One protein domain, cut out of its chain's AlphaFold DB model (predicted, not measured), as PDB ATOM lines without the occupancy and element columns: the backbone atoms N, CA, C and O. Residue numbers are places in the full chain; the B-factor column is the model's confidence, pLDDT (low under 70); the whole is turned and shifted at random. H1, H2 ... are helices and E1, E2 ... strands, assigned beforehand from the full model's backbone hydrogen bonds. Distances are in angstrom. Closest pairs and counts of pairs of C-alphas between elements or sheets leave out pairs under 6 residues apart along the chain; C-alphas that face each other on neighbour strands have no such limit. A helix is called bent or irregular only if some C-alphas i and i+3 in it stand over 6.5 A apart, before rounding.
ATOM      1  N   LYS A  11     -12.928  34.831  14.063       59.16
ATOM      2  CA  LYS A  11     -12.863  34.351  15.466       59.16
ATOM      3  C   LYS A  11     -12.400  35.428  16.461       59.16
ATOM      4  O   LYS A  11     -12.642  35.322  17.658       59.16
ATOM      5  N   HIS A  12     -11.759  36.492  15.981       67.12
ATOM      6  CA  HIS A  12     -11.348  37.637  16.794       67.12
ATOM      7  C   HIS A  12     -12.510  38.576  17.177       67.12
ATOM      8  O   HIS A  12     -12.381  39.371  18.106       67.12
ATOM      9  N   ASN A  13     -13.655  38.477  16.494       80.94
ATOM     10  CA  ASN A  13     -14.785  39.393  16.656       80.94
ATOM     11  C   ASN A  13     -15.911  38.842  17.533       80.94
ATOM     12  O   ASN A  13     -16.809  39.596  17.914       80.94
ATOM     13  N   THR A  14     -15.869  37.558  17.875       91.75
ATOM     14  CA  THR A  14     -16.877  36.897  18.702       91.75
ATOM     15  C   THR A  14     -16.402  36.751  20.142       91.75
ATOM     16  O   THR A  14     -15.210  36.644  20.418       91.75
ATOM     17  N   CYS A  15     -17.342  36.773  21.082       93.56
ATOM     18  CA  CYS A  15     -17.069  36.496  22.480       93.56
ATOM     19  C   CYS A  15     -16.498  35.072  22.604       93.56
ATOM     20  O   CYS A  15     -17.124  34.133  22.105       93.56
ATOM     21  N   PRO A  16     -15.359  34.876  23.290       92.56
ATOM     22  CA  PRO A  16     -14.724  33.563  23.399       92.56
ATOM     23  C   PRO A  16     -15.517  32.571  24.263       92.56
ATOM     24  O   PRO A  16     -15.223  31.382  24.232       92.56
ATOM     25  N   ILE A  17     -16.504  33.048  25.031       94.25
ATOM     26  CA  ILE A  17     -17.320  32.217  25.925       94.25
ATOM     27  C   ILE A  17     -18.654  31.835  25.283       94.25
ATOM     28  O   ILE A  17     -18.975  30.656  25.210       94.25
ATOM     29  N   CYS A  18     -19.432  32.807  24.794       94.56
ATOM     30  CA  CYS A  18     -20.766  32.523  24.253       94.56
ATOM     31  C   CYS A  18     -20.843  32.512  22.719       94.56
ATOM     32  O   CYS A  18     -21.906  32.257  22.171       94.56
ATOM     33  N   GLY A  19     -19.761  32.854  22.012       92.56
ATOM     34  CA  GLY A  19     -19.716  32.856  20.548       92.56
ATOM     35  C   GLY A  19     -20.438  34.019  19.853       92.56
ATOM     36  O   GLY A  19     -20.260  34.193  18.649       92.56
ATOM     37  N   ASN A  20     -21.193  34.859  20.572       91.81
ATOM     38  CA  ASN A  20     -21.887  36.005  19.969       91.81
ATOM     39  C   ASN A  20     -20.901  37.057  19.455       91.81
ATOM     40  O   ASN A  20     -19.869  37.315  20.077       91.81
ATOM     41  N   GLY A  21     -21.249  37.720  18.352       89.75
ATOM     42  CA  GLY A  21     -20.527  38.904  17.893       89.75
ATOM     43  C   GLY A  21     -20.559  40.006  18.955       89.75
ATOM     44  O   GLY A  21     -21.625  40.343  19.468       89.75
ATOM     45  N   GLY A  22     -19.396  40.555  19.303       91.38
ATOM     46  CA  GLY A  22     -19.308  41.725  20.180       91.38
ATOM     47  C   GLY A  22     -19.161  43.016  19.388       91.38
ATOM     48  O   GLY A  22     -18.759  42.996  18.223       91.38
ATOM     49  N   VAL A  23     -19.428  44.151  20.028       94.12
ATOM     50  CA  VAL A  23     -19.270  45.487  19.431       94.12
ATOM     51  C   VAL A  23     -17.910  46.059  19.813       94.12
ATOM     52  O   VAL A  23     -17.505  45.958  20.967       94.12
ATOM     53  N   ALA A  24     -17.181  46.629  18.853       94.75
ATOM     54  CA  ALA A  24     -15.866  47.209  19.114       94.75
ATOM     55  C   ALA A  24     -15.971  48.422  20.050       94.75
ATOM     56  O   ALA A  24     -16.839  49.275  19.875       94.75
ATOM     57  N   VAL A  25     -15.062  48.506  21.020       93.94
ATOM     58  CA  VAL A  25     -14.956  49.624  21.963       93.94
ATOM     59  C   VAL A  25     -13.503  50.075  22.061       93.94
ATOM     60  O   VAL A  25     -12.578  49.281  21.900       93.94
ATOM     61  N   LYS A  26     -13.293  51.365  22.320       93.56
ATOM     62  CA  LYS A  26     -11.947  51.916  22.510       93.56
ATOM     63  C   LYS A  26     -11.370  51.452  23.844       93.56
ATOM     64  O   LYS A  26     -12.116  51.380  24.825       93.56
ATOM     65  N   LYS A  27     -10.046  51.264  23.917       93.25
ATOM     66  CA  LYS A  27      -9.338  50.966  25.179       93.25
ATOM     67  C   LYS A  27      -9.761  51.899  26.313       93.25
ATOM     68  O   LYS A  27     -10.017  51.423  27.409       93.25
ATOM     69  N   ILE A  28      -9.868  53.205  26.048       91.00
ATOM     70  CA  ILE A  28     -10.204  54.212  27.069       91.00
ATOM     71  C   ILE A  28     -11.513  53.902  27.814       91.00
ATOM     72  O   ILE A  28     -11.593  54.113  29.017       91.00
ATOM     73  N   ILE A  29     -12.519  53.338  27.137       88.69
ATOM     74  CA  ILE A  29     -13.787  52.952  27.775       88.69
ATOM     75  C   ILE A  29     -13.549  51.804  28.758       88.69
ATOM     76  O   ILE A  29     -14.010  51.854  29.893       88.69
ATOM     77  N   VAL A  30     -12.800  50.787  28.329       90.62
ATOM     78  CA  VAL A  30     -12.465  49.623  29.161       90.62
ATOM     79  C   VAL A  30     -11.615  50.048  30.356       90.62
ATOM     80  O   VAL A  30     -11.884  49.638  31.475       90.62
ATOM     81  N   ASP A  31     -10.647  50.932  30.135       89.62
ATOM     82  CA  ASP A  31      -9.760  51.480  31.164       89.62
ATOM     83  C   ASP A  31     -10.524  52.211  32.281       89.62
ATOM     84  O   ASP A  31     -10.205  52.048  33.455       89.62
ATOM     85  N   HIS A  32     -11.567  52.976  31.935       88.56
ATOM     86  CA  HIS A  32     -12.391  53.693  32.914       88.56
ATOM     87  C   HIS A  32     -13.420  52.819  33.630       88.56
ATOM     88  O   HIS A  32     -13.836  53.164  34.736       88.56
ATOM     89  N   LEU A  33     -13.864  51.733  32.996       88.25
ATOM     90  CA  LEU A  33     -14.947  50.905  33.517       88.25
ATOM     91  C   LEU A  33     -14.452  49.659  34.242       88.25
ATOM     92  O   LEU A  33     -15.197  49.129  35.048       88.25
ATOM     93  N   VAL A  34     -13.228  49.198  34.004       88.44
ATOM     94  CA  VAL A  34     -12.627  48.097  34.766       88.44
ATOM     95  C   VAL A  34     -12.195  48.593  36.151       88.44
ATOM     96  O   VAL A  34     -11.625  49.683  36.276       88.44
ATOM     97  N   VAL A  35     -12.455  47.795  37.191       87.94
ATOM     98  CA  VAL A  35     -12.069  48.143  38.572       87.94
ATOM     99  C   VAL A  35     -10.553  48.277  38.707       87.94
ATOM    100  O   VAL A  35      -9.787  47.627  37.991       87.94
ATOM    101  N   ASP A  36     -10.108  49.129  39.633       85.12
ATOM    102  CA  ASP A  36      -8.701  49.540  39.753       85.12
ATOM    103  C   ASP A  36      -7.716  48.365  39.841       85.12
ATOM    104  O   ASP A  36      -6.627  48.421  39.263       85.12
ATOM    105  N   GLU A  37      -8.125  47.272  40.490       86.44
ATOM    106  CA  GLU A  37      -7.344  46.039  40.637       86.44
ATOM    107  C   GLU A  37      -6.945  45.416  39.289       86.44
ATOM    108  O   GLU A  37      -5.831  44.907  39.139       86.44
ATOM    109  N   PHE A  38      -7.815  45.513  38.280       88.00
ATOM    110  CA  PHE A  38      -7.628  44.896  36.966       88.00
ATOM    111  C   PHE A  38      -7.174  45.885  35.883       88.00
ATOM    112  O   PHE A  38      -6.892  45.470  34.756       88.00
ATOM    113  N   LYS A  39      -7.006  47.179  36.200       89.06
ATOM    114  CA  LYS A  39      -6.543  48.190  35.226       89.06
ATOM    115  C   LYS A  39      -5.186  47.858  34.607       89.06
ATOM    116  O   LYS A  39      -4.968  48.102  33.426       89.06
ATOM    117  N   LYS A  40      -4.285  47.226  35.367       90.31
ATOM    118  CA  LYS A  40      -2.966  46.785  34.865       90.31
ATOM    119  C   LYS A  40      -3.058  45.683  33.806       90.31
ATOM    120  O   LYS A  40      -2.117  45.499  33.039       90.31
ATOM    121  N   SER A  41      -4.170  44.954  33.767       89.44
ATOM    122  CA  SER A  41      -4.443  43.922  32.766       89.44
ATOM    123  C   SER A  41      -5.055  44.493  31.486       89.44
ATOM    124  O   SER A  41      -5.221  43.751  30.522       89.44
ATOM    125  N   VAL A  42      -5.395  45.787  31.449       90.81
ATOM    126  CA  VAL A  42      -5.902  46.445  30.242       90.81
ATOM    127  C   VAL A  42      -4.736  46.696  29.280       90.81
ATOM    128  O   VAL A  42      -3.809  47.447  29.580       90.81
ATOM    129  N   SER A  43      -4.773  46.058  28.112       90.12
ATOM    130  CA  SER A  43      -3.726  46.121  27.089       90.12
ATOM    131  C   SER A  43      -3.978  47.215  26.042       90.12
ATOM    132  O   SER A  43      -4.773  48.131  26.241       90.12
ATOM    133  N   GLU A  44      -3.312  47.090  24.890       88.56
ATOM    134  CA  GLU A  44      -3.586  47.857  23.671       88.56
ATOM    135  C   GLU A  44      -5.012  47.646  23.117       88.56
ATOM    136  O   GLU A  44      -5.824  46.900  23.671       88.56
ATOM    137  N   GLU A  45      -5.303  48.329  22.008       91.94
ATOM    138  CA  GLU A  45      -6.603  48.345  21.328       91.94
ATOM    139  C   GLU A  45      -7.100  46.957  20.872       91.94
ATOM    140  O   GLU A  45      -6.392  45.948  20.893       91.94
ATOM    141  N   GLY A  46      -8.356  46.916  20.421       91.19
ATOM    142  CA  GLY A  46      -9.009  45.691  19.941       91.19
ATOM    143  C   GLY A  46     -10.012  45.093  20.926       91.19
ATOM    144  O   GLY A  46     -10.423  43.944  20.764       91.19
ATOM    145  N   TYR A  47     -10.423  45.866  21.932       95.31
ATOM    146  CA  TYR A  47     -11.478  45.467  22.849       95.31
ATOM    147  C   TYR A  47     -12.856  45.463  22.189       95.31
ATOM    148  O   TYR A  47     -13.176  46.262  21.305       95.31
ATOM    149  N   ARG A  48     -13.701  44.554  22.667       95.44
ATOM    150  CA  ARG A  48     -15.102  44.438  22.275       95.44
ATOM    151  C   ARG A  48     -15.968  44.200  23.504       95.44
ATOM    152  O   ARG A  48     -15.512  43.568  24.453       95.44
ATOM    153  N   ILE A  49     -17.207  44.680  23.470       95.62
ATOM    154  CA  ILE A  49     -18.225  44.404  24.485       95.62
ATOM    155  C   ILE A  49     -19.141  43.269  24.020       95.62
ATOM    156  O   ILE A  49     -19.610  43.259  22.878       95.62
ATOM    157  N   CYS A  50     -19.388  42.292  24.889       95.69
ATOM    158  CA  CYS A  50     -20.334  41.212  24.644       95.69
ATOM    159  C   CYS A  50     -21.732  41.634  25.110       95.69
ATOM    160  O   CYS A  50     -21.947  41.852  26.298       95.69
ATOM    161  N   MET A  51     -22.685  41.696  24.179       94.06
ATOM    162  CA  MET A  51     -24.077  42.092  24.445       94.06
ATOM    163  C   MET A  51     -25.006  40.922  24.796       94.06
ATOM    164  O   MET A  51     -26.200  41.115  24.952       94.06
ATOM    165  N   ASN A  52     -24.484  39.696  24.904       94.56
ATOM    166  CA  ASN A  52     -25.305  38.562  25.326       94.56
ATOM    167  C   ASN A  52     -25.649  38.690  26.815       94.56
ATOM    168  O   ASN A  52     -24.728  38.722  27.637       94.56
ATOM    169  N   GLU A  53     -26.938  38.719  27.143       93.00
ATOM    170  CA  GLU A  53     -27.433  38.950  28.504       93.00
ATOM    171  C   GLU A  53     -27.013  37.833  29.462       93.00
ATOM    172  O   GLU A  53     -26.552  38.094  30.569       93.00
ATOM    173  N   GLY A  54     -27.081  36.579  29.004       93.88
ATOM    174  CA  GLY A  54     -26.706  35.402  29.795       93.88
ATOM    175  C   GLY A  54     -25.204  35.101  29.840       93.88
ATOM    176  O   GLY A  54     -24.814  34.067  30.373       93.88
ATOM    177  N   CYS A  55     -24.355  35.943  29.243       94.94
ATOM    178  CA  CYS A  55     -22.907  35.747  29.246       94.94
ATOM    179  C   CYS A  55     -22.252  36.671  30.265       94.94
ATOM    180  O   CYS A  55     -22.394  37.884  30.168       94.94
ATOM    181  N   ASP A  56     -21.454  36.117  31.169       94.56
ATOM    182  CA  ASP A  56     -20.798  36.905  32.211       94.56
ATOM    183  C   ASP A  56     -19.653  37.798  31.690       94.56
ATOM    184  O   ASP A  56     -19.281  38.795  32.303       94.56
ATOM    185  N   ILE A  57     -19.116  37.505  30.501       95.75
ATOM    186  CA  ILE A  57     -18.101  38.358  29.874       95.75
ATOM    187  C   ILE A  57     -18.713  39.700  29.482       95.75
ATOM    188  O   ILE A  57     -19.649  39.749  28.681       95.75
ATOM    189  N   VAL A  58     -18.122  40.790  29.966       95.56
ATOM    190  CA  VAL A  58     -18.434  42.159  29.552       95.56
ATOM    191  C   VAL A  58     -17.504  42.576  28.422       95.56
ATOM    192  O   VAL A  58     -17.959  42.720  27.288       95.56
ATOM    193  N   TYR A  59     -16.205  42.710  28.692       95.62
ATOM    194  CA  TYR A  59     -15.208  43.135  27.709       95.62
ATOM    195  C   TYR A  59     -14.238  42.007  27.385       95.62
ATOM    196  O   TYR A  59     -13.864  41.222  28.252       95.62
ATOM    197  N   TYR A  60     -13.784  41.931  26.139       95.31
ATOM    198  CA  TYR A  60     -12.767  40.967  25.733       95.31
ATOM    199  C   TYR A  60     -11.865  41.519  24.634       95.31
ATOM    200  O   TYR A  60     -12.282  42.348  23.825       95.31
ATOM    201  N   ASN A  61     -10.629  41.030  24.599       94.75
ATOM    202  CA  ASN A  61      -9.669  41.243  23.524       94.75
ATOM    203  C   ASN A  61      -9.065  39.883  23.150       94.75
ATOM    204  O   ASN A  61      -8.145  39.389  23.807       94.75
ATOM    205  N   ASN A  62      -9.584  39.271  22.082       90.88
ATOM    206  CA  ASN A  62      -9.158  37.936  21.652       90.88
ATOM    207  C   ASN A  62      -7.709  37.908  21.150       90.88
ATOM    208  O   ASN A  62      -7.078  36.859  21.214       90.88
ATOM    209  N   ASN A  63      -7.162  39.036  20.686       88.88
ATOM    210  CA  ASN A  63      -5.775  39.098  20.215       88.88
ATOM    211  C   ASN A  63      -4.776  38.948  21.367       88.88
ATOM    212  O   ASN A  63      -3.667  38.464  21.163       88.88
ATOM    213  N   LYS A  64      -5.175  39.353  22.578       88.75
ATOM    214  CA  LYS A  64      -4.362  39.264  23.799       88.75
ATOM    215  C   LYS A  64      -4.855  38.210  24.791       88.75
ATOM    216  O   LYS A  64      -4.225  38.014  25.822       88.75
ATOM    217  N   GLY A  65      -5.978  37.550  24.506       90.50
ATOM    218  CA  GLY A  65      -6.604  36.583  25.412       90.50
ATOM    219  C   GLY A  65      -7.171  37.201  26.698       90.50
ATOM    220  O   GLY A  65      -7.400  36.479  27.668       90.50
ATOM    221  N   ILE A  66      -7.393  38.519  26.721       93.56
ATOM    222  CA  ILE A  66      -7.881  39.251  27.897       93.56
ATOM    223  C   ILE A  66      -9.408  39.253  27.907       93.56
ATOM    224  O   ILE A  66     -10.050  39.405  26.865       93.56
ATOM    225  N   ARG A  67      -9.986  39.113  29.100       95.06
ATOM    226  CA  ARG A  67     -11.428  39.152  29.343       95.06
ATOM    227  C   ARG A  67     -11.719  39.807  30.688       95.06
ATOM    228  O   ARG A  67     -10.945  39.612  31.618       95.06
ATOM    229  N   PHE A  68     -12.831  40.526  30.758       95.31
ATOM    230  CA  PHE A  68     -13.369  41.125  31.971       95.31
ATOM    231  C   PHE A  68     -14.826  40.699  32.151       95.31
ATOM    232  O   PHE A  68     -15.607  40.764  31.194       95.31
ATOM    233  N   THR A  69     -15.165  40.233  33.346       94.56
ATOM    234  CA  THR A  69     -16.500  39.766  33.760       94.56
ATOM    235  C   THR A  69     -17.306  40.876  34.440       94.56
ATOM    236  O   THR A  69     -16.806  41.991  34.599       94.56
ATOM    237  N   GLN A  70     -18.565  40.611  34.804       90.00
ATOM    238  CA  GLN A  70     -19.439  41.615  35.425       90.00
ATOM    239  C   GLN A  70     -18.910  42.138  36.769       90.00
ATOM    240  O   GLN A  70     -19.043  43.323  37.052       90.00
ATOM    241  N   ASP A  71     -18.265  41.287  37.565       89.81
ATOM    242  CA  ASP A  71     -17.645  41.622  38.856       89.81
ATOM    243  C   ASP A  71     -16.335  42.419  38.725       89.81
ATOM    244  O   ASP A  71     -15.861  43.009  39.692       89.81
ATOM    245  N   GLN A  72     -15.756  42.476  37.523       90.00
ATOM    246  CA  GLN A  72     -14.499  43.181  37.240       90.00
ATOM    247  C   GLN A  72     -14.724  44.579  36.647       90.00
ATOM    248  O   GLN A  72     -13.770  45.237  36.217       90.00
ATOM    249  N   VAL A  73     -15.975  45.043  36.616       88.31
ATOM    250  CA  VAL A  73     -16.389  46.340  36.075       88.31
ATOM    251  C   VAL A  73     -17.029  47.182  37.187       88.31
ATOM    252  O   VAL A  73     -17.829  46.695  37.975       88.31
ATOM    253  N   CYS A  74     -16.686  48.469  37.250       84.69
ATOM    254  CA  CYS A  74     -17.113  49.423  38.279       84.69
ATOM    255  C   CYS A  74     -18.618  49.723  38.279       84.69
ATOM    256  O   CYS A  74     -19.135  50.275  39.248       84.69
ATOM    257  N   VAL A  75     -19.309  49.448  37.170       82.31
ATOM    258  CA  VAL A  75     -20.738  49.722  36.999       82.31
ATOM    259  C   VAL A  75     -21.452  48.487  36.443       82.31
ATOM    260  O   VAL A  75     -20.938  47.863  35.509       82.31
ATOM    261  N   PRO A  76     -22.647  48.145  36.959       82.81
ATOM    262  CA  PRO A  76     -23.480  47.102  36.372       82.81
ATOM    263  C   PRO A  76     -23.838  47.450  34.930       82.81
ATOM    264  O   PRO A  76     -24.206  48.586  34.640       82.81
ATOM    265  N   ILE A  77     -23.761  46.473  34.029       89.00
ATOM    266  CA  ILE A  77     -24.087  46.663  32.615       89.00
ATOM    267  C   ILE A  77     -25.545  46.269  32.388       89.00
ATOM    268  O   ILE A  77     -25.863  45.090  32.434       89.00
ATOM    269  N   TRP A  78     -26.416  47.248  32.131       86.94
ATOM    270  CA  TRP A  78     -27.882  47.088  32.154       86.94
ATOM    271  C   TRP A  78     -28.457  45.886  31.379       86.94
ATOM    272  O   TRP A  78     -29.439  45.312  31.824       86.94
ATOM    273  N   PHE A  79     -27.864  45.478  30.253       88.94
ATOM    274  CA  PHE A  79     -28.341  44.333  29.462       88.94
ATOM    275  C   PHE A  79     -27.786  42.981  29.935       88.94
ATOM    276  O   PHE A  79     -27.987  41.971  29.274       88.94
ATOM    277  N   LYS A  80     -27.009  42.922  31.018       90.50
ATOM    278  CA  LYS A  80     -26.519  41.661  31.580       90.50
ATOM    279  C   LYS A  80     -27.506  41.107  32.595       90.50
ATOM    280  O   LYS A  80     -28.129  41.852  33.348       90.50
ATOM    281  N   LYS A  81     -27.617  39.780  32.631       88.38
ATOM    282  CA  LYS A  81     -28.405  39.094  33.648       88.38
ATOM    283  C   LYS A  81     -27.864  39.460  35.033       88.38
ATOM    284  O   LYS A  81     -26.652  39.462  35.229       88.38
ATOM    285  N   ASP A  82     -28.779  39.740  35.957       83.88
ATOM    286  CA  ASP A  82     -28.500  40.089  37.355       83.88
ATOM    287  C   ASP A  82     -27.841  41.475  37.553       83.88
ATOM    288  O   ASP A  82     -27.387  41.798  38.652       83.88
TER     289      ASP A  82
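Overview. This is residues 11 to 82 of the 190 residues of an uncharacterized protein of bioreactor metagenome (UniProt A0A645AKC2). Little regular structure: a rounded body of loops round a short hairpin, E1 and E2, with two short helices, H1 and H2, at one end. Short pairings tie residues 48 to 49 to residues 23 to 24 and to 59 to 60 of E1, antiparallel. The 72 printed residues hold H1, H2, E1, E2 in that order, 22 residues in named elements, class mixed; the whole is compact, radius of gyration of the C-alphas 10.9 A, spans 27 by 26 by 16 A.

Along the chain. H1, residues 27 to 33, 10.0 A long, begins at C-alpha 27 (-9.338, 50.966, 25.179). H2, residues 36 to 41, 9.9 A, is irregular: C-alphas 37 and 40 are 7.3 A apart. E1, residues 57 to 61, is 10.9 A long. E2, residues 66 to 69, 10.4 A, ends at C-alpha 69 (-16.500, 39.766, 33.760).

Arrangement. E1 and E2 form an antiparallel hairpin, 169 degrees, with N 58 and O 68 within hydrogen-bond range at 2.8 A. H1 and H2 are close but not clearly touching; their closest C-alphas, Asp 31 and Lys 39, are 6.1 A apart. Every O i to N i+4 pair is within range in H1; in H2 0 of 2 are, but 2 of 3 O i to N i+3 pairs.

Size, cuts and confidence. The farthest C-alphas, Glu 44 and Asp 82, are 29.5 A apart. The printed part has no cut; the link H2 to E1 is long. Residues 11 to 12 have pLDDT under 70.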